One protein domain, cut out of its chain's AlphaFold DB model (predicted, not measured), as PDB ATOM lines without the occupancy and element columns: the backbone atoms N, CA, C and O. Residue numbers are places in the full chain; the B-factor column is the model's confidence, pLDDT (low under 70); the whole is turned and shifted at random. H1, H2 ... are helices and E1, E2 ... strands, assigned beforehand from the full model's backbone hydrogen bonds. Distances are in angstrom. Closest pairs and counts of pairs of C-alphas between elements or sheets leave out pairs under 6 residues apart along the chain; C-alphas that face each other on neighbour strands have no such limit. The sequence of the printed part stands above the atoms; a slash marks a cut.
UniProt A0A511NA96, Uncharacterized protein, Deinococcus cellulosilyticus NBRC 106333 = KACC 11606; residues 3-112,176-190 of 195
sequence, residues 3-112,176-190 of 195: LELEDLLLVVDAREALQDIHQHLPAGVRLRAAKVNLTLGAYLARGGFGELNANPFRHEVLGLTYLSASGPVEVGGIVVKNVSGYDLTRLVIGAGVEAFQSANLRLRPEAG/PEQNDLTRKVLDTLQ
ATOM      1  N   LEU A   3       7.336  -4.419  16.856       94.19
ATOM      2  CA  LEU A   3       8.501  -4.104  17.680       94.19
ATOM      3  C   LEU A   3       8.113  -4.147  19.162       94.19
ATOM      4  O   LEU A   3       7.221  -3.416  19.584       94.19
ATOM      5  N   GLU A   4       8.798  -4.979  19.942       93.88
ATOM      6  CA  GLU A   4       8.598  -5.131  21.386       93.88
ATOM      7  C   GLU A   4       9.905  -4.762  22.096       93.88
ATOM      8  O   GLU A   4      10.814  -5.575  22.257       93.88
ATOM      9  N   LEU A   5      10.040  -3.482  22.457       92.88
ATOM     10  CA  LEU A   5      11.293  -2.931  22.984       92.88
ATOM     11  C   LEU A   5      11.632  -3.417  24.392       92.88
ATOM     12  O   LEU A   5      12.811  -3.565  24.705       92.88
ATOM     13  N   GLU A   6      10.617  -3.678  25.216       92.12
ATOM     14  CA  GLU A   6      10.793  -4.203  26.578       92.12
ATOM     15  C   GLU A   6      11.467  -5.582  26.561       92.12
ATOM     16  O   GLU A   6      12.332  -5.862  27.389       92.12
ATOM     17  N   ASP A   7      11.145  -6.387  25.546       91.25
ATOM     18  CA  ASP A   7      11.679  -7.735  25.350       91.25
ATOM     19  C   ASP A   7      12.847  -7.790  24.354       91.25
ATOM     20  O   ASP A   7      13.423  -8.857  24.123       91.25
ATOM     21  N   LEU A   8      13.227  -6.645  23.767       94.56
ATOM     22  CA  LEU A   8      14.215  -6.546  22.690       94.56
ATOM     23  C   LEU A   8      13.930  -7.546  21.558       94.56
ATOM     24  O   LEU A   8      14.811  -8.285  21.108       94.56
ATOM     25  N   LEU A   9      12.683  -7.550  21.095       94.75
ATOM     26  CA  LEU A   9      12.178  -8.459  20.079       94.75
ATOM     27  C   LEU A   9      11.635  -7.683  18.879       94.75
ATOM     28  O   LEU A   9      10.942  -6.671  19.007       94.75
ATOM     29  N   LEU A  10      11.910  -8.216  17.695       96.19
ATOM     30  CA  LEU A  10      11.323  -7.772  16.444       96.19
ATOM     31  C   LEU A  10      10.668  -8.947  15.721       96.19
ATOM     32  O   LEU A  10      11.350  -9.895  15.348       96.19
ATOM     33  N   VAL A  11       9.363  -8.868  15.469       95.88
ATOM     34  CA  VAL A  11       8.650  -9.815  14.603       95.88
ATOM     35  C   VAL A  11       8.411  -9.157  13.253       95.88
ATOM     36  O   VAL A  11       7.788  -8.094  13.158       95.88
ATOM     37  N   VAL A  12       8.923  -9.762  12.190       96.38
ATOM     38  CA  VAL A  12       9.019  -9.104  10.886       96.38
ATOM     39  C   VAL A  12       8.763 -10.084   9.744       96.38
ATOM     40  O   VAL A  12       9.071 -11.270   9.855       96.38
ATOM     41  N   ASP A  13       8.148  -9.591   8.669       95.12
ATOM     42  CA  ASP A  13       7.905 -10.360   7.445       95.12
ATOM     43  C   ASP A  13       9.231 -10.540   6.692       95.12
ATOM     44  O   ASP A  13      10.057  -9.629   6.625       95.12
ATOM     45  N   ALA A  14       9.463 -11.726   6.136       93.69
ATOM     46  CA  ALA A  14      10.711 -12.038   5.448       93.69
ATOM     47  C   ALA A  14      10.923 -11.208   4.165       93.69
ATOM     48  O   ALA A  14      12.050 -11.108   3.684       93.69
ATOM     49  N   ARG A  15       9.871 -10.595   3.613       92.00
ATOM     50  CA  ARG A  15       9.938  -9.724   2.428       92.00
ATOM     51  C   ARG A  15      10.394  -8.304   2.750       92.00
ATOM     52  O   ARG A  15      10.680  -7.553   1.824       92.00
ATOM     53  N   GLU A  16      10.449  -7.932   4.026       94.12
ATOM     54  CA  GLU A  16      10.911  -6.608   4.440       94.12
ATOM     55  C   GLU A  16      12.386  -6.435   4.067       94.12
ATOM     56  O   GLU A  16      13.211  -7.339   4.269       94.12
ATOM     57  N   ALA A  17      12.722  -5.276   3.501       92.75
ATOM     58  CA  ALA A  17      14.106  -4.943   3.204       92.75
ATOM     59  C   ALA A  17      14.865  -4.701   4.513       92.75
ATOM     60  O   ALA A  17      14.357  -4.063   5.436       92.75
ATOM     61  N   LEU A  18      16.118  -5.157   4.593       93.75
ATOM     62  CA  LEU A  18      16.959  -4.881   5.761       93.75
ATOM     63  C   LEU A  18      17.132  -3.381   5.997       93.75
ATOM     64  O   LEU A  18      17.172  -2.950   7.147       93.75
ATOM     65  N   GLN A  19      17.182  -2.589   4.925       92.69
ATOM     66  CA  GLN A  19      17.187  -1.133   5.014       92.69
ATOM     67  C   GLN A  19      15.986  -0.609   5.808       92.69
ATOM     68  O   GLN A  19      16.177   0.128   6.776       92.69
ATOM     69  N   ASP A  20      14.775  -1.026   5.436       93.88
ATOM     70  CA  ASP A  20      13.540  -0.576   6.081       93.88
ATOM     71  C   ASP A  20      13.509  -1.010   7.549       93.88
ATOM     72  O   ASP A  20      13.188  -0.211   8.429       93.88
ATOM     73  N   ILE A  21      13.945  -2.243   7.837       95.19
ATOM     74  CA  ILE A  21      14.070  -2.757   9.206       95.19
ATOM     75  C   ILE A  21      14.996  -1.864  10.035       95.19
ATOM     76  O   ILE A  21      14.608  -1.399  11.104       95.19
ATOM     77  N   HIS A  22      16.216  -1.614   9.559       94.69
ATOM     78  CA  HIS A  22      17.200  -0.833  10.301       94.69
ATOM     79  C   HIS A  22      16.779   0.637  10.475       94.69
ATOM     80  O   HIS A  22      17.064   1.215  11.523       94.69
ATOM     81  N   GLN A  23      16.097   1.237   9.495       92.75
ATOM     82  CA  GLN A  23      15.566   2.604   9.592       92.75
ATOM     83  C   GLN A  23      14.423   2.730  10.608       92.75
ATOM     84  O   GLN A  23      14.222   3.802  11.175       92.75
ATOM     85  N   HIS A  24      13.685   1.648  10.860       93.62
ATOM     86  CA  HIS A  24      12.570   1.643  11.804       93.62
ATOM     87  C   HIS A  24      12.988   1.426  13.266       93.62
ATOM     88  O   HIS A  24      12.158   1.561  14.170       93.62
ATOM     89  N   LEU A  25      14.245   1.044  13.519       94.06
ATOM     90  CA  LEU A  25      14.738   0.828  14.877       94.06
ATOM     91  C   LEU A  25      15.022   2.170  15.569       94.06
ATOM     92  O   LEU A  25      15.668   3.042  14.984       94.06
ATOM     93  N   PRO A  26      14.589   2.351  16.830       94.00
ATOM     94  CA  PRO A  26      14.903   3.556  17.584       94.00
ATOM     95  C   PRO A  26      16.395   3.622  17.935       94.00
ATOM     96  O   PRO A  26      17.104   2.614  17.979       94.00
ATOM     97  N   ALA A  27      16.870   4.827  18.255       92.00
ATOM     98  CA  ALA A  27      18.231   5.020  18.741       92.00
ATOM     99  C   ALA A  27      18.503   4.183  20.007       92.00
ATOM    100  O   ALA A  27      17.656   4.072  20.890       92.00
ATOM    101  N   GLY A  28      19.709   3.614  20.098       93.50
ATOM    102  CA  GLY A  28      20.111   2.749  21.215       93.50
ATOM    103  C   GLY A  28      19.613   1.304  21.116       93.50
ATOM    104  O   GLY A  28      19.839   0.530  22.044       93.50
ATOM    105  N   VAL A  29      18.966   0.936  20.006       95.12
ATOM    106  CA  VAL A  29      18.573  -0.441  19.703       95.12
ATOM    107  C   VAL A  29      19.131  -0.856  18.346       95.12
ATOM    108  O   VAL A  29      19.072  -0.105  17.373       95.12
ATOM    109  N   ARG A  30      19.662  -2.078  18.267       94.00
ATOM    110  CA  ARG A  30      20.321  -2.596  17.065       94.00
ATOM    111  C   ARG A  30      19.886  -4.019  16.737       94.00
ATOM    112  O   ARG A  30      19.895  -4.896  17.597       94.00
ATOM    113  N   LEU A  31      19.614  -4.257  15.455       95.31
ATOM    114  CA  LEU A  31      19.690  -5.578  14.837       95.31
ATOM    115  C   LEU A  31      21.119  -5.790  14.318       95.31
ATOM    116  O   LEU A  31      21.638  -4.956  13.576       95.31
ATOM    117  N   ARG A  32      21.763  -6.898  14.694       95.31
ATOM    118  CA  ARG A  32      23.113  -7.257  14.223       95.31
ATOM    119  C   ARG A  32      23.055  -7.986  12.874       95.31
ATOM    120  O   ARG A  32      23.452  -9.144  12.760       95.31
ATOM    121  N   ALA A  33      22.552  -7.281  11.869       95.31
ATOM    122  CA  ALA A  33      22.602  -7.645  10.457       95.31
ATOM    123  C   ALA A  33      23.346  -6.547   9.687       95.31
ATOM    124  O   ALA A  33      23.336  -5.392  10.111       95.31
ATOM    125  N   ALA A  34      23.989  -6.916   8.582       95.19
ATOM    126  CA  ALA A  34      24.672  -5.960   7.718       95.19
ATOM    127  C   ALA A  34      23.667  -5.031   7.013       95.19
ATOM    128  O   ALA A  34      22.632  -5.490   6.524       95.19
ATOM    129  N   LYS A  35      24.016  -3.749   6.874       94.88
ATOM    130  CA  LYS A  35      23.225  -2.707   6.190       94.88
ATOM    131  C   LYS A  35      23.303  -2.808   4.660       94.88
ATOM    132  O   LYS A  35      23.790  -1.911   3.964       94.88
ATOM    133  N   VAL A  36      22.825  -3.931   4.142       91.94
ATOM    134  CA  VAL A  36      22.878  -4.319   2.730       91.94
ATOM    135  C   VAL A  36      21.496  -4.262   2.072       91.94
ATOM    136  O   VAL A  36      20.479  -4.466   2.732       91.94
ATOM    137  N   ASN A  37      21.453  -4.025   0.758       89.12
ATOM    138  CA  ASN A  37      20.231  -4.084  -0.047       89.12
ATOM    139  C   ASN A  37      19.779  -5.537  -0.302       89.12
ATOM    140  O   ASN A  37      19.898  -6.057  -1.410       89.12
ATOM    141  N   LEU A  38      19.305  -6.206   0.752       88.88
ATOM    142  CA  LEU A  38      18.672  -7.525   0.704       88.88
ATOM    143  C   LEU A  38      17.375  -7.522   1.516       88.88
ATOM    144  O   LEU A  38      17.251  -6.810   2.514       88.88
ATOM    145  N   THR A  39      16.433  -8.376   1.121       92.38
ATOM    146  CA  THR A  39      15.309  -8.756   1.985       92.38
ATOM    147  C   THR A  39      15.801  -9.621   3.142       92.38
ATOM    148  O   THR A  39      16.823 -10.313   3.039       92.38
ATOM    149  N   LEU A  40      15.060  -9.632   4.249       94.25
ATOM    150  CA  LEU A  40      15.364 -10.509   5.376       94.25
ATOM    151  C   LEU A  40      15.380 -11.991   4.965       94.25
ATOM    152  O   LEU A  40      16.261 -12.736   5.387       94.25
ATOM    153  N   GLY A  41      14.445 -12.417   4.117       92.06
ATOM    154  CA  GLY A  41      14.356 -13.779   3.598       92.06
ATOM    155  C   GLY A  41      15.598 -14.177   2.805       92.06
ATOM    156  O   GLY A  41      16.164 -15.239   3.059       92.06
ATOM    157  N   ALA A  42      16.091 -13.303   1.920       89.38
ATOM    158  CA  ALA A  42      17.347 -13.535   1.205       89.38
ATOM    159  C   ALA A  42      18.550 -13.601   2.165       89.38
ATOM    160  O   ALA A  42      19.434 -14.446   2.010       89.38
ATOM    161  N   TYR A  43      18.570 -12.759   3.199       92.25
ATOM    162  CA  TYR A  43      19.614 -12.779   4.224       92.25
ATOM    163  C   TYR A  43      19.610 -14.089   5.040       92.25
ATOM    164  O   TYR A  43      20.665 -14.686   5.274       92.25
ATOM    165  N   LEU A  44      18.423 -14.586   5.413       93.25
ATOM    166  CA  LEU A  44      18.214 -15.868   6.098       93.25
ATOM    167  C   LEU A  44      18.586 -17.064   5.216       93.25
ATOM    168  O   LEU A  44      19.282 -17.970   5.678       93.25
ATOM    169  N   ALA A  45      18.186 -17.053   3.943       90.19
ATOM    170  CA  ALA A  45      18.505 -18.102   2.971       90.19
ATOM    171  C   ALA A  45      20.015 -18.275   2.793       90.19
ATOM    172  O   ALA A  45      20.502 -19.391   2.623       90.19
ATOM    173  N   ARG A  46      20.767 -17.176   2.914       88.56
ATOM    174  CA  ARG A  46      22.235 -17.160   2.880       88.56
ATOM    175  C   ARG A  46      22.894 -17.469   4.218       88.56
ATOM    176  O   ARG A  46      24.103 -17.678   4.265       88.56
ATOM    177  N   GLY A  47      22.144 -17.461   5.311       90.50
ATOM    178  CA  GLY A  47      22.671 -17.685   6.649       90.50
ATOM    179  C   GLY A  47      23.420 -16.511   7.275       90.50
ATOM    180  O   GLY A  47      24.188 -16.729   8.212       90.50
ATOM    181  N   GLY A  48      23.207 -15.295   6.769       91.75
ATOM    182  CA  GLY A  48      23.984 -14.113   7.131       91.75
ATOM    183  C   GLY A  48      24.664 -13.456   5.934       91.75
ATOM    184  O   GLY A  48      24.566 -13.942   4.797       91.75
ATOM    185  N   PHE A  49      25.369 -12.354   6.177       92.19
ATOM    186  CA  PHE A  49      26.132 -11.637   5.159       92.19
ATOM    187  C   PHE A  49      27.271 -10.796   5.737       92.19
ATOM    188  O   PHE A  49      27.041  -9.909   6.560       92.19
ATOM    189  N   GLY A  50      28.478 -11.005   5.207       93.25
ATOM    190  CA  GLY A  50      29.627 -10.131   5.436       93.25
ATOM    191  C   GLY A  50      30.272 -10.215   6.822       93.25
ATOM    192  O   GLY A  50      31.140  -9.397   7.093       93.25
ATOM    193  N   GLU A  51      29.895 -11.149   7.699       95.06
ATOM    194  CA  GLU A  51      30.350 -11.209   9.099       95.06
ATOM    195  C   GLU A  51      31.865 -11.464   9.251       95.06
ATOM    196  O   GLU A  51      32.322 -12.604   9.201       95.06
ATOM    197  N   LEU A  52      32.663 -10.422   9.517       94.75
ATOM    198  CA  LEU A  52      34.105 -10.541   9.793       94.75
ATOM    199  C   LEU A  52      34.386 -10.916  11.253       94.75
ATOM    200  O   LEU A  52      35.019 -11.939  11.537       94.75
ATOM    201  N   ASN A  53      33.936 -10.048  12.162       94.62
ATOM    202  CA  ASN A  53      34.055 -10.191  13.616       94.62
ATOM    203  C   ASN A  53      32.682 -10.194  14.312       94.62
ATOM    204  O   ASN A  53      32.607 -10.305  15.534       94.62
ATOM    205  N   ALA A  54      31.593 -10.072  13.548       93.25
ATOM    206  CA  ALA A  54      30.242 -10.238  14.059       93.25
ATOM    207  C   ALA A  54      29.930 -11.714  14.359       93.25
ATOM    208  O   ALA A  54      30.467 -12.631  13.732       93.25
ATOM    209  N   ASN A  55      29.016 -11.949  15.302       91.56
ATOM    210  CA  ASN A  55      28.457 -13.285  15.493       91.56
ATOM    211  C   ASN A  55      27.632 -13.688  14.260       91.56
ATOM    212  O   ASN A  55      26.978 -12.825  13.674       91.56
ATOM    213  N   PRO A  56      27.582 -14.984  13.904       92.19
ATOM    214  CA  PRO A  56      26.746 -15.442  12.800       92.19
ATOM    215  C   PRO A  56      25.282 -15.032  12.991       92.19
ATOM    216  O   PRO A  56      24.726 -15.222  14.078       92.19
ATOM    217  N   PHE A  57      24.631 -14.551  11.930       94.25
ATOM    218  CA  PHE A  57      23.278 -13.995  12.024       94.25
ATOM    219  C   PHE A  57      22.237 -14.950  12.625       94.25
ATOM    220  O   PHE A  57      21.352 -14.524  13.360       94.25
ATOM    221  N   ARG A  58      22.383 -16.266  12.414       92.31
ATOM    222  CA  ARG A  58      21.516 -17.297  13.023       92.31
ATOM    223  C   ARG A  58      21.429 -17.238  14.559       92.31
ATOM    224  O   ARG A  58      20.574 -17.893  15.142       92.31
ATOM    225  N   HIS A  59      22.340 -16.539  15.238       91.31
ATOM    226  CA  HIS A  59      22.279 -16.328  16.689       91.31
ATOM    227  C   HIS A  59      21.347 -15.183  17.096       91.31
ATOM    228  O   HIS A  59      20.954 -15.114  18.261       91.31
ATOM    229  N   GLU A  60      20.991 -14.314  16.155       93.44
ATOM    230  CA  GLU A  60      20.037 -13.223  16.341       93.44
ATOM    231  C   GLU A  60      18.613 -13.633  15.928       93.44
ATOM    232  O   GLU A  60      17.688 -12.846  16.079       93.44
ATOM    233  N   VAL A  61      18.403 -14.866  15.455       94.19
ATOM    234  CA  VAL A  61      17.076 -15.400  15.113       94.19
ATOM    235  C   VAL A  61      16.584 -16.308  16.238       94.19
ATOM    236  O   VAL A  61      17.218 -17.311  16.561       94.19
ATOM    237  N   LEU A  62      15.458 -15.945  16.847       92.56
ATOM    238  CA  LEU A  62      14.820 -16.679  17.947       92.56
ATOM    239  C   LEU A  62      13.802 -17.708  17.433       92.56
ATOM    240  O   LEU A  62      13.624 -18.781  18.009       92.56
ATOM    241  N   GLY A  63      13.164 -17.388  16.312       92.75
ATOM    242  CA  GLY A  63      12.232 -18.255  15.608       92.75
ATOM    243  C   GLY A  63      11.944 -17.717  14.216       92.75
ATOM    244  O   GLY A  63      12.285 -16.576  13.904       92.75
ATOM    245  N   LEU A  64      11.353 -18.546  13.369       94.12
ATOM    246  CA  LEU A  64      10.946 -18.166  12.023       94.12
ATOM    247  C   LEU A  64       9.830 -19.077  11.523       94.12
ATOM    248  O   LEU A  64       9.641 -20.185  12.031       94.12
ATOM    249  N   THR A  65       9.162 -18.623  10.474       93.25
ATOM    250  CA  THR A  65       8.219 -19.421   9.697       93.25
ATOM    251  C   THR A  65       8.730 -19.516   8.268       93.25
ATOM    252  O   THR A  65       9.145 -18.512   7.686       93.25
ATOM    253  N   TYR A  66       8.715 -20.713   7.688       91.38
ATOM    254  CA  TYR A  66       9.040 -20.932   6.279       91.38
ATOM    255  C   TYR A  66       8.072 -21.925   5.646       91.38
ATOM    256  O   TYR A  66       7.409 -22.699   6.332       91.38
ATOM    257  N   LEU A  67       7.994 -21.920   4.322       89.56
ATOM    258  CA  LEU A  67       7.140 -22.828   3.575       89.56
ATOM    259  C   LEU A  67       7.912 -24.086   3.163       89.56
ATOM    260  O   LEU A  67       8.930 -24.011   2.474       89.56
ATOM    261  N   SER A  68       7.413 -25.248   3.581       86.56
ATOM    262  CA  SER A  68       7.876 -26.560   3.123       86.56
ATOM    263  C   SER A  68       6.952 -27.119   2.035       86.56
ATOM    264  O   SER A  68       5.858 -26.602   1.807       86.56
ATOM    265  N   ALA A  69       7.341 -28.238   1.413       84.19
ATOM    266  CA  ALA A  69       6.488 -28.955   0.461       84.19
ATOM    267  C   ALA A  69       5.150 -29.433   1.065       84.19
ATOM    268  O   ALA A  69       4.201 -29.688   0.330       84.19
ATOM    269  N   SER A  70       5.064 -29.556   2.394       84.88
ATOM    270  CA  SER A  70       3.852 -29.972   3.113       84.88
ATOM    271  C   SER A  70       3.057 -28.802   3.700       84.88
ATOM    272  O   SER A  70       2.046 -29.034   4.356       84.88
ATOM    273  N   GLY A  71       3.493 -27.559   3.473       87.62
ATOM    274  CA  GLY A  71       2.882 -26.356   4.035       87.62
ATOM    275  C   GLY A  71       3.806 -25.589   4.987       87.62
ATOM    276  O   GLY A  71       5.002 -25.900   5.076       87.62
ATOM    277  N   PRO A  72       3.282 -24.542   5.651       88.25
ATOM    278  CA  PRO A  72       4.051 -23.701   6.563       88.25
ATOM    279  C   PRO A  72       4.620 -24.494   7.742       88.25
ATOM    280  O   PRO A  72       3.944 -25.345   8.318       88.25
ATOM    281  N   VAL A  73       5.862 -24.193   8.103       90.19
ATOM    282  CA  VAL A  73       6.571 -24.772   9.241       90.19
ATOM    283  C   VAL A  73       7.065 -23.635  10.123       90.19
ATOM    284  O   VAL A  73       7.840 -22.783   9.685       90.19
ATOM    285  N   GLU A  74       6.623 -23.646  11.375       91.31
ATOM    286  CA  GLU A  74       7.075 -22.728  12.417       91.31
ATOM    287  C   GLU A  74       8.161 -23.410  13.251       91.31
ATOM    288  O   GLU A  74       7.992 -24.542  13.712       91.31
ATOM    289  N   VAL A  75       9.296 -22.736  13.433       89.31
ATOM    290  CA  VAL A  75      10.426 -23.255  14.214       89.31
ATOM    291  C   VAL A  75      10.959 -22.205  15.176       89.31
ATOM    292  O   VAL A  75      11.027 -21.016  14.864       89.31
ATOM    293  N   GLY A  76      11.401 -22.662  16.347       85.81
ATOM    294  CA  GLY A  76      11.862 -21.785  17.419       85.81
ATOM    295  C   GLY A  76      10.696 -21.137  18.161       85.81
ATOM    296  O   GLY A  76       9.614 -21.708  18.263       85.81
ATOM    297  N   GLY A  77      10.924 -19.960  18.734       79.62
ATOM    298  CA  GLY A  77       9.895 -19.250  19.485       79.62
ATOM    299  C   GLY A  77      10.352 -17.870  19.931       79.62
ATOM    300  O   GLY A  77      11.474 -17.456  19.661       79.62
ATOM    301  N   ILE A  78       9.468 -17.147  20.612       69.06
ATOM    302  CA  ILE A  78       9.760 -15.801  21.127       69.06
ATOM    303  C   ILE A  78      10.563 -15.866  22.443       69.06
ATOM    304  O   ILE A  78      11.311 -14.949  22.773       69.06
ATOM    305  N   VAL A  79      10.468 -16.975  23.187       58.06
ATOM    306  CA  VAL A  79      11.103 -17.129  24.505       58.06
ATOM    307  C   VAL A  79      12.496 -17.767  24.431       58.06
ATOM    308  O   VAL A  79      12.713 -18.789  23.788       58.06
ATOM    309  N   VAL A  80      13.444 -17.197  25.188       50.81
ATOM    310  CA  VAL A  80      14.858 -17.636  25.282       50.81
ATOM    311  C   VAL A  80      15.011 -19.057  25.854       50.81
ATOM    312  O   VAL A  80      16.039 -19.705  25.667       50.81
ATOM    313  N   LYS A  81      13.985 -19.570  26.543       52.75
ATOM    314  CA  LYS A  81      13.950 -20.931  27.091       52.75
ATOM    315  C   LYS A  81      13.023 -21.828  26.273       52.75
ATOM    316  O   LYS A  81      11.927 -22.154  26.713       52.75
ATOM    317  N   ASN A  82      13.508 -22.307  25.135       55.69
ATOM    318  CA  ASN A  82      12.951 -23.501  24.503       55.69
ATOM    319  C   ASN A  82      13.674 -24.723  25.091       55.69
ATOM    320  O   ASN A  82      14.730 -25.121  24.613       55.69
ATOM    321  N   VAL A  83      13.154 -25.272  26.195       51.66
ATOM    322  CA  VAL A  83      13.793 -26.372  26.959       51.66
ATOM    323  C   VAL A  83      13.534 -27.760  26.337       51.66
ATOM    324  O   VAL A  83      13.867 -28.779  26.932       51.66
ATOM    325  N   SER A  84      13.019 -27.842  25.107       53.91
ATOM    326  CA  SER A  84      12.717 -29.134  24.479       53.91
ATOM    327  C   SER A  84      12.934 -29.091  22.966       53.91
ATOM    328  O   SER A  84      12.137 -28.487  22.255       53.91
ATOM    329  N   GLY A  85      13.966 -29.778  22.462       65.50
ATOM    330  CA  GLY A  85      14.036 -30.178  21.051       65.50
ATOM    331  C   GLY A  85      15.288 -29.769  20.273       65.50
ATOM    332  O   GLY A  85      16.232 -29.182  20.798       65.50
ATOM    333  N   TYR A  86      15.285 -30.145  18.994       71.75
ATOM    334  CA  TYR A  86      16.310 -29.796  18.014       71.75
ATOM    335  C   TYR A  86      16.198 -28.322  17.612       71.75
ATOM    336  O   TYR A  86      15.098 -27.802  17.436       71.75
ATOM    337  N   ASP A  87      17.336 -27.664  17.400       83.06
ATOM    338  CA  ASP A  87      17.374 -26.287  16.904       83.06
ATOM    339  C   ASP A  87      17.151 -26.245  15.386       83.06
ATOM    340  O   ASP A  87      18.079 -26.110  14.584       83.06
ATOM    341  N   LEU A  88      15.891 -26.424  14.991       86.25
ATOM    342  CA  LEU A  88      15.485 -26.382  13.590       86.25
ATOM    343  C   LEU A  88      15.644 -24.982  12.985       86.25
ATOM    344  O   LEU A  88      15.915 -24.871  11.794       86.25
ATOM    345  N   THR A  89      15.551 -23.922  13.795       87.75
ATOM    346  CA  THR A  89      15.795 -22.540  13.355       87.75
ATOM    347  C   THR A  89      17.209 -22.398  12.802       87.75
ATOM    348  O   THR A  89      17.392 -21.918  11.685       87.75
ATOM    349  N   ARG A  90      18.225 -22.877  13.531       88.12
ATOM    350  CA  ARG A  90      19.614 -22.846  13.049       88.12
ATOM    351  C   ARG A  90      19.873 -23.800  11.893       88.12
ATOM    352  O   ARG A  90      20.770 -23.519  11.107       88.12
ATOM    353  N   LEU A  91      19.122 -24.899  11.797       88.38
ATOM    354  CA  LEU A  91      19.258 -25.858  10.702       88.38
ATOM    355  C   LEU A  91      18.854 -25.252   9.354       88.38
ATOM    356  O   LEU A  91      19.535 -25.494   8.368       88.38
ATOM    357  N   VAL A  92      17.755 -24.496   9.299       90.88
ATOM    358  CA  VAL A  92      17.193 -24.014   8.022       90.88
ATOM    359  C   VAL A  92      17.851 -22.734   7.503       90.88
ATOM    360  O   VAL A  92      17.867 -22.485   6.298       90.88
ATOM    361  N   ILE A  93      18.426 -21.929   8.396       92.38
ATOM    362  CA  ILE A  93      19.150 -20.705   8.043       92.38
ATOM    363  C   ILE A  93      20.434 -21.072   7.283       92.38
ATOM    364  O   ILE A  93      21.316 -21.739   7.822       92.38
ATOM    365  N   GLY A  94      20.564 -20.621   6.032       88.88
ATOM    366  CA  GLY A  94      21.694 -20.975   5.163       88.88
ATOM    367  C   GLY A  94      21.575 -22.324   4.442       88.88
ATOM    368  O   GLY A  94      22.477 -22.675   3.687       88.88
ATOM    369  N   ALA A  95      20.493 -23.086   4.643       85.88
ATOM    370  CA  ALA A  95      20.336 -24.435   4.082       85.88
ATOM    371  C   ALA A  95      19.697 -24.477   2.680       85.88
ATOM    372  O   ALA A  95      19.300 -25.544   2.219       85.88
ATOM    373  N   GLY A  96      19.569 -23.329   2.003       76.12
ATOM    374  CA  GLY A  96      18.896 -23.240   0.701       76.12
ATOM    375  C   GLY A  96      17.366 -23.237   0.783       76.12
ATOM    376  O   GLY A  96      16.696 -23.476  -0.217       76.12
ATOM    377  N   VAL A  97      16.796 -22.968   1.963       80.38
ATOM    378  CA  VAL A  97      15.374 -22.623   2.095       80.38
ATOM    379  C   VAL A  97      15.184 -21.196   1.585       80.38
ATOM    380  O   VAL A  97      15.846 -20.283   2.062       80.38
ATOM    381  N   GLU A  98      14.287 -20.995   0.621       74.19
ATOM    382  CA  GLU A  98      14.093 -19.688  -0.039       74.19
ATOM    383  C   GLU A  98      12.732 -19.039   0.285       74.19
ATOM    384  O   GLU A  98      12.511 -17.854   0.035       74.19
ATOM    385  N   ALA A  99      11.825 -19.799   0.904       85.62
ATOM    386  CA  ALA A  99      10.442 -19.409   1.169       85.62
ATOM    387  C   ALA A  99      10.188 -19.059   2.645       85.62
ATOM    388  O   ALA A  99       9.260 -19.578   3.268       85.62
ATOM    389  N   PHE A 100      11.032 -18.208   3.229       92.06
ATOM    390  CA  PHE A 100      10.777 -17.650   4.561       92.06
ATOM    391  C   PHE A 100       9.551 -16.733   4.527       92.06
ATOM    392  O   PHE A 100       9.363 -15.997   3.570       92.06
ATOM    393  N   GLN A 101       8.714 -16.768   5.560       92.69
ATOM    394  CA  GLN A 101       7.511 -15.934   5.668       92.69
ATOM    395  C   GLN A 101       7.682 -14.851   6.731       92.69
ATOM    396  O   GLN A 101       7.366 -13.688   6.494       92.69
ATOM    397  N   SER A 102       8.230 -15.209   7.890       94.69
ATOM    398  CA  SER A 102       8.467 -14.281   8.994       94.69
ATOM    399  C   SER A 102       9.632 -14.742   9.862       94.69
ATOM    400  O   SER A 102      10.025 -15.912   9.830       94.69
ATOM    401  N   ALA A 103      10.188 -13.822  10.647       95.75
ATOM    402  CA  ALA A 103      11.181 -14.136  11.662       95.75
ATOM    403  C   ALA A 103      10.970 -13.319  12.938       95.75
ATOM    404  O   ALA A 103      10.548 -12.163  12.907       95.75
ATOM    405  N   ASN A 104      11.341 -13.944  14.050       95.56
ATOM    406  CA  ASN A 104      11.442 -13.355  15.374       95.56
ATOM    407  C   ASN A 104      12.925 -13.074  15.621       95.56
ATOM    408  O   ASN A 104      13.715 -14.001  15.824       95.56
ATOM    409  N   LEU A 105      13.314 -11.809  15.557       95.94
ATOM    410  CA  LEU A 105      14.693 -11.360  15.660       95.94
ATOM    411  C   LEU A 105      14.965 -10.781  17.045       95.94
ATOM    412  O   LEU A 105      14.163 -10.034  17.606       95.94
ATOM    413  N   ARG A 106      16.138 -11.106  17.571       95.12
ATOM    414  CA  ARG A 106      16.685 -10.527  18.787       95.12
ATOM    415  C   ARG A 106      17.284  -9.161  18.479       95.12
ATOM    416  O   ARG A 106      18.130  -9.022  17.596       95.12
ATOM    417  N   LEU A 107      16.890  -8.170  19.263       95.75
ATOM    418  CA  LEU A 107      17.488  -6.846  19.274       95.75
ATOM    419  C   LEU A 107      18.517  -6.733  20.403       95.75
ATOM    420  O   LEU A 107      18.505  -7.480  21.388       95.75
ATOM    421  N   ARG A 108      19.447  -5.794  20.250       95.25
ATOM    422  CA  ARG A 108      20.492  -5.488  21.230       95.25
ATOM    423  C   ARG A 108      20.343  -4.048  21.716       95.25
ATOM    424  O   ARG A 108      20.057  -3.188  20.885       95.25
ATOM    425  N   PRO A 109      20.559  -3.768  23.015       95.19
ATOM    426  CA  PRO A 109      20.534  -2.414  23.561       95.19
ATOM    427  C   PRO A 109      21.867  -1.711  23.254       95.19
ATOM    428  O   PRO A 109      22.680  -1.445  24.136       95.19
ATOM    429  N   GLU A 110      22.135  -1.513  21.967       93.00
ATOM    430  CA  GLU A 110      23.384  -0.996  21.416       93.00
ATOM    431  C   GLU A 110      23.071   0.103  20.405       93.00
ATOM    432  O   GLU A 110      22.047   0.065  19.721       93.00
ATOM    433  N   ALA A 111      23.968   1.082  20.280       88.56
ATOM    434  CA  ALA A 111      23.858   2.067  19.214       88.56
ATOM    435  C   ALA A 111      23.949   1.387  17.836       88.56
ATOM    436  O   ALA A 111      24.604   0.353  17.673       88.56
ATOM    437  N   GLY A 112      23.295   1.984  16.838       82.38
ATOM    438  CA  GLY A 112      23.414   1.531  15.458       82.38
ATOM    439  C   GLY A 112      24.861   1.627  14.969       82.38
ATOM    440  O   GLY A 112      25.567   2.588  15.271       82.38
ATOM    441  N   PRO A 176      19.721 -10.845 -10.046       46.56
ATOM    442  CA  PRO A 176      18.856  -9.803  -9.471       46.56
ATOM    443  C   PRO A 176      17.513 -10.330  -8.936       46.56
ATOM    444  O   PRO A 176      17.014  -9.871  -7.914       46.56
ATOM    445  N   GLU A 177      16.964 -11.355  -9.587       48.94
ATOM    446  CA  GLU A 177      15.764 -12.101  -9.181       48.94
ATOM    447  C   GLU A 177      15.920 -12.912  -7.885       48.94
ATOM    448  O   GLU A 177      14.921 -13.317  -7.293       48.94
ATOM    449  N   GLN A 178      17.157 -13.137  -7.427       51.38
ATOM    450  CA  GLN A 178      17.453 -13.840  -6.181       51.38
ATOM    451  C   GLN A 178      17.463 -12.917  -4.948       51.38
ATOM    452  O   GLN A 178      17.459 -13.392  -3.813       51.38
ATOM    453  N   ASN A 179      17.420 -11.595  -5.144       49.72
ATOM    454  CA  ASN A 179      17.243 -10.634  -4.046       49.72
ATOM    455  C   ASN A 179      15.811 -10.654  -3.477       49.72
ATOM    456  O   ASN A 179      15.576 -10.192  -2.359       49.72
ATOM    457  N   ASP A 180      14.872 -11.223  -4.240       54.28
ATOM    458  CA  ASP A 180      13.431 -11.249  -3.969       54.28
ATOM    459  C   ASP A 180      12.870 -12.691  -4.002       54.28
ATOM    460  O   ASP A 180      11.706 -12.926  -4.334       54.28
ATOM    461  N   LEU A 181      13.719 -13.685  -3.684       50.91
ATOM    462  CA  LEU A 181      13.410 -15.130  -3.742       50.91
ATOM    463  C   LEU A 181      12.087 -15.489  -3.066       50.91
ATOM    464  O   LEU A 181      11.322 -16.316  -3.564       50.91
ATOM    465  N   THR A 182      11.786 -14.814  -1.963       48.53
ATOM    466  CA  THR A 182      10.561 -15.025  -1.204       48.53
ATOM    467  C   THR A 182       9.300 -14.668  -2.001       48.53
ATOM    468  O   THR A 182       8.337 -15.430  -1.944       48.53
ATOM    469  N   ARG A 183       9.283 -13.585  -2.800       48.03
ATOM    470  CA  ARG A 183       8.124 -13.268  -3.663       48.03
ATOM    471  C   ARG A 183       7.929 -14.321  -4.748       48.03
ATOM    472  O   ARG A 183       6.819 -14.809  -4.936       48.03
ATOM    473  N   LYS A 184       9.012 -14.734  -5.409       52.97
ATOM    474  CA  LYS A 184       8.947 -15.665  -6.546       52.97
ATOM    475  C   LYS A 184       8.466 -17.058  -6.140       52.97
ATOM    476  O   LYS A 184       7.673 -17.660  -6.863       52.97
ATOM    477  N   VAL A 185       8.915 -17.576  -4.993       54.75
ATOM    478  CA  VAL A 185       8.478 -18.898  -4.517       54.75
ATOM    479  C   VAL A 185       7.005 -18.876  -4.095       54.75
ATOM    480  O   VAL A 185       6.269 -19.801  -4.433       54.75
ATOM    481  N   LEU A 186       6.546 -17.808  -3.435       49.53
ATOM    482  CA  LEU A 186       5.137 -17.661  -3.053       49.53
ATOM    483  C   LEU A 186       4.214 -17.510  -4.277       49.53
ATOM    484  O   LEU A 186       3.183 -18.181  -4.331       49.53
ATOM    485  N   ASP A 187       4.618 -16.737  -5.290       53.56
ATOM    486  CA  ASP A 187       3.866 -16.593  -6.547       53.56
ATOM    487  C   ASP A 187       3.813 -17.907  -7.346       53.56
ATOM    488  O   ASP A 187       2.771 -18.279  -7.893       53.56
ATOM    489  N   THR A 188       4.922 -18.653  -7.383       52.41
ATOM    490  CA  THR A 188       5.014 -19.940  -8.099       52.41
ATOM    491  C   THR A 188       4.131 -21.013  -7.458       52.41
ATOM    492  O   THR A 188       3.593 -21.869  -8.159       52.41
ATOM    493  N   LEU A 189       3.944 -20.967  -6.137       51.94
ATOM    494  CA  LEU A 189       3.154 -21.960  -5.412       51.94
ATOM    495  C   LEU A 189       1.635 -21.721  -5.485       51.94
ATOM    496  O   LEU A 189       0.890 -22.537  -4.951       51.94
ATOM    497  N   GLN A 190       1.159 -20.655  -6.153       48.62
ATOM    498  CA  GLN A 190      -0.271 -20.299  -6.276       48.62
ATOM    499  C   GLN A 190      -1.046 -20.336  -4.944       48.62
ATOM    500  O   GLN A 190      -2.268 -20.512  -4.915       48.62
TER     501      GLN A 190
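What this domain is: This is residues 3 to 112 and 176 to 190 of the 195 residues of an uncharacterized protein of Deinococcus cellulosilyticus NBRC 106333 = KACC 11606 (UniProt A0A511NA96). A curled four-stranded sheet has two short helices, H2 and H3, over one face, while H1 lies beyond the E1 edge and H4 grazes the sheet near one end of E4. The printed part has 125 residues, under half of them in named elements, which run E1 H1 H2 E2 E3 H3 E4 H4. The sheet's order is E1 E4 E2 E3, antiparallel, and the class is mixed. The whole is compact, with a radius of gyration of the C-alphas of 14.0 A and spans of 41 by 38 by 27 A.

Where its parts are: E1, residues 9 to 13, begins at C-alpha 9 (12.178, -8.459, 20.079). H1 is residues 18 to 24 and H2 residues 40 to 45. E2, residues 61 to 68, is 18.8 A long; E3, residues 71 to 76, 16.8 A. H3 is residues 88 to 92. E4, residues 100 to 106, is 17.0 A long. H4, residues 181 to 188, ends at C-alpha 188 (5.014, -19.940, -8.099).

How they stand to each other: E1 and E4 are antiparallel at 165 degrees, with N 10 and O 105 2.9 A apart. E4 and E2 are antiparallel at 173 degrees, with N 104 and O 63 2.8 A apart. The hairpin E2 and E3 has N 66 and O 73 3.0 A apart. E1, H1 H2, E2 and E3, H3, E4 are split strand-helix-strand units, each with another strand between its two, and right-handed crossovers. H2 and H3 are on the same face, at heights over the sheet of 8.7 A and 8.0 A. H2 touches H4, about perpendicular at 86 degrees; their closest C-alphas, of Gly 41 and Thr 182, are 6.2 A apart. H1 is not on the sheet. In H1, H2, H3 and H4 every O i to N i+4 pair is within hydrogen-bond range.

The domain as a whole: The C-alphas farthest apart, of Ala 111 and Gln 190, are 41.6 A apart. Residues 113 to 175 are not printed; C-alphas 112 and 176 stand 27.8 A apart across this cut. The links H1 to H2, H2 to E2 and E3 to H3 are long. The pLDDT is under 70 at residues 78 to 85 and 176 to 190.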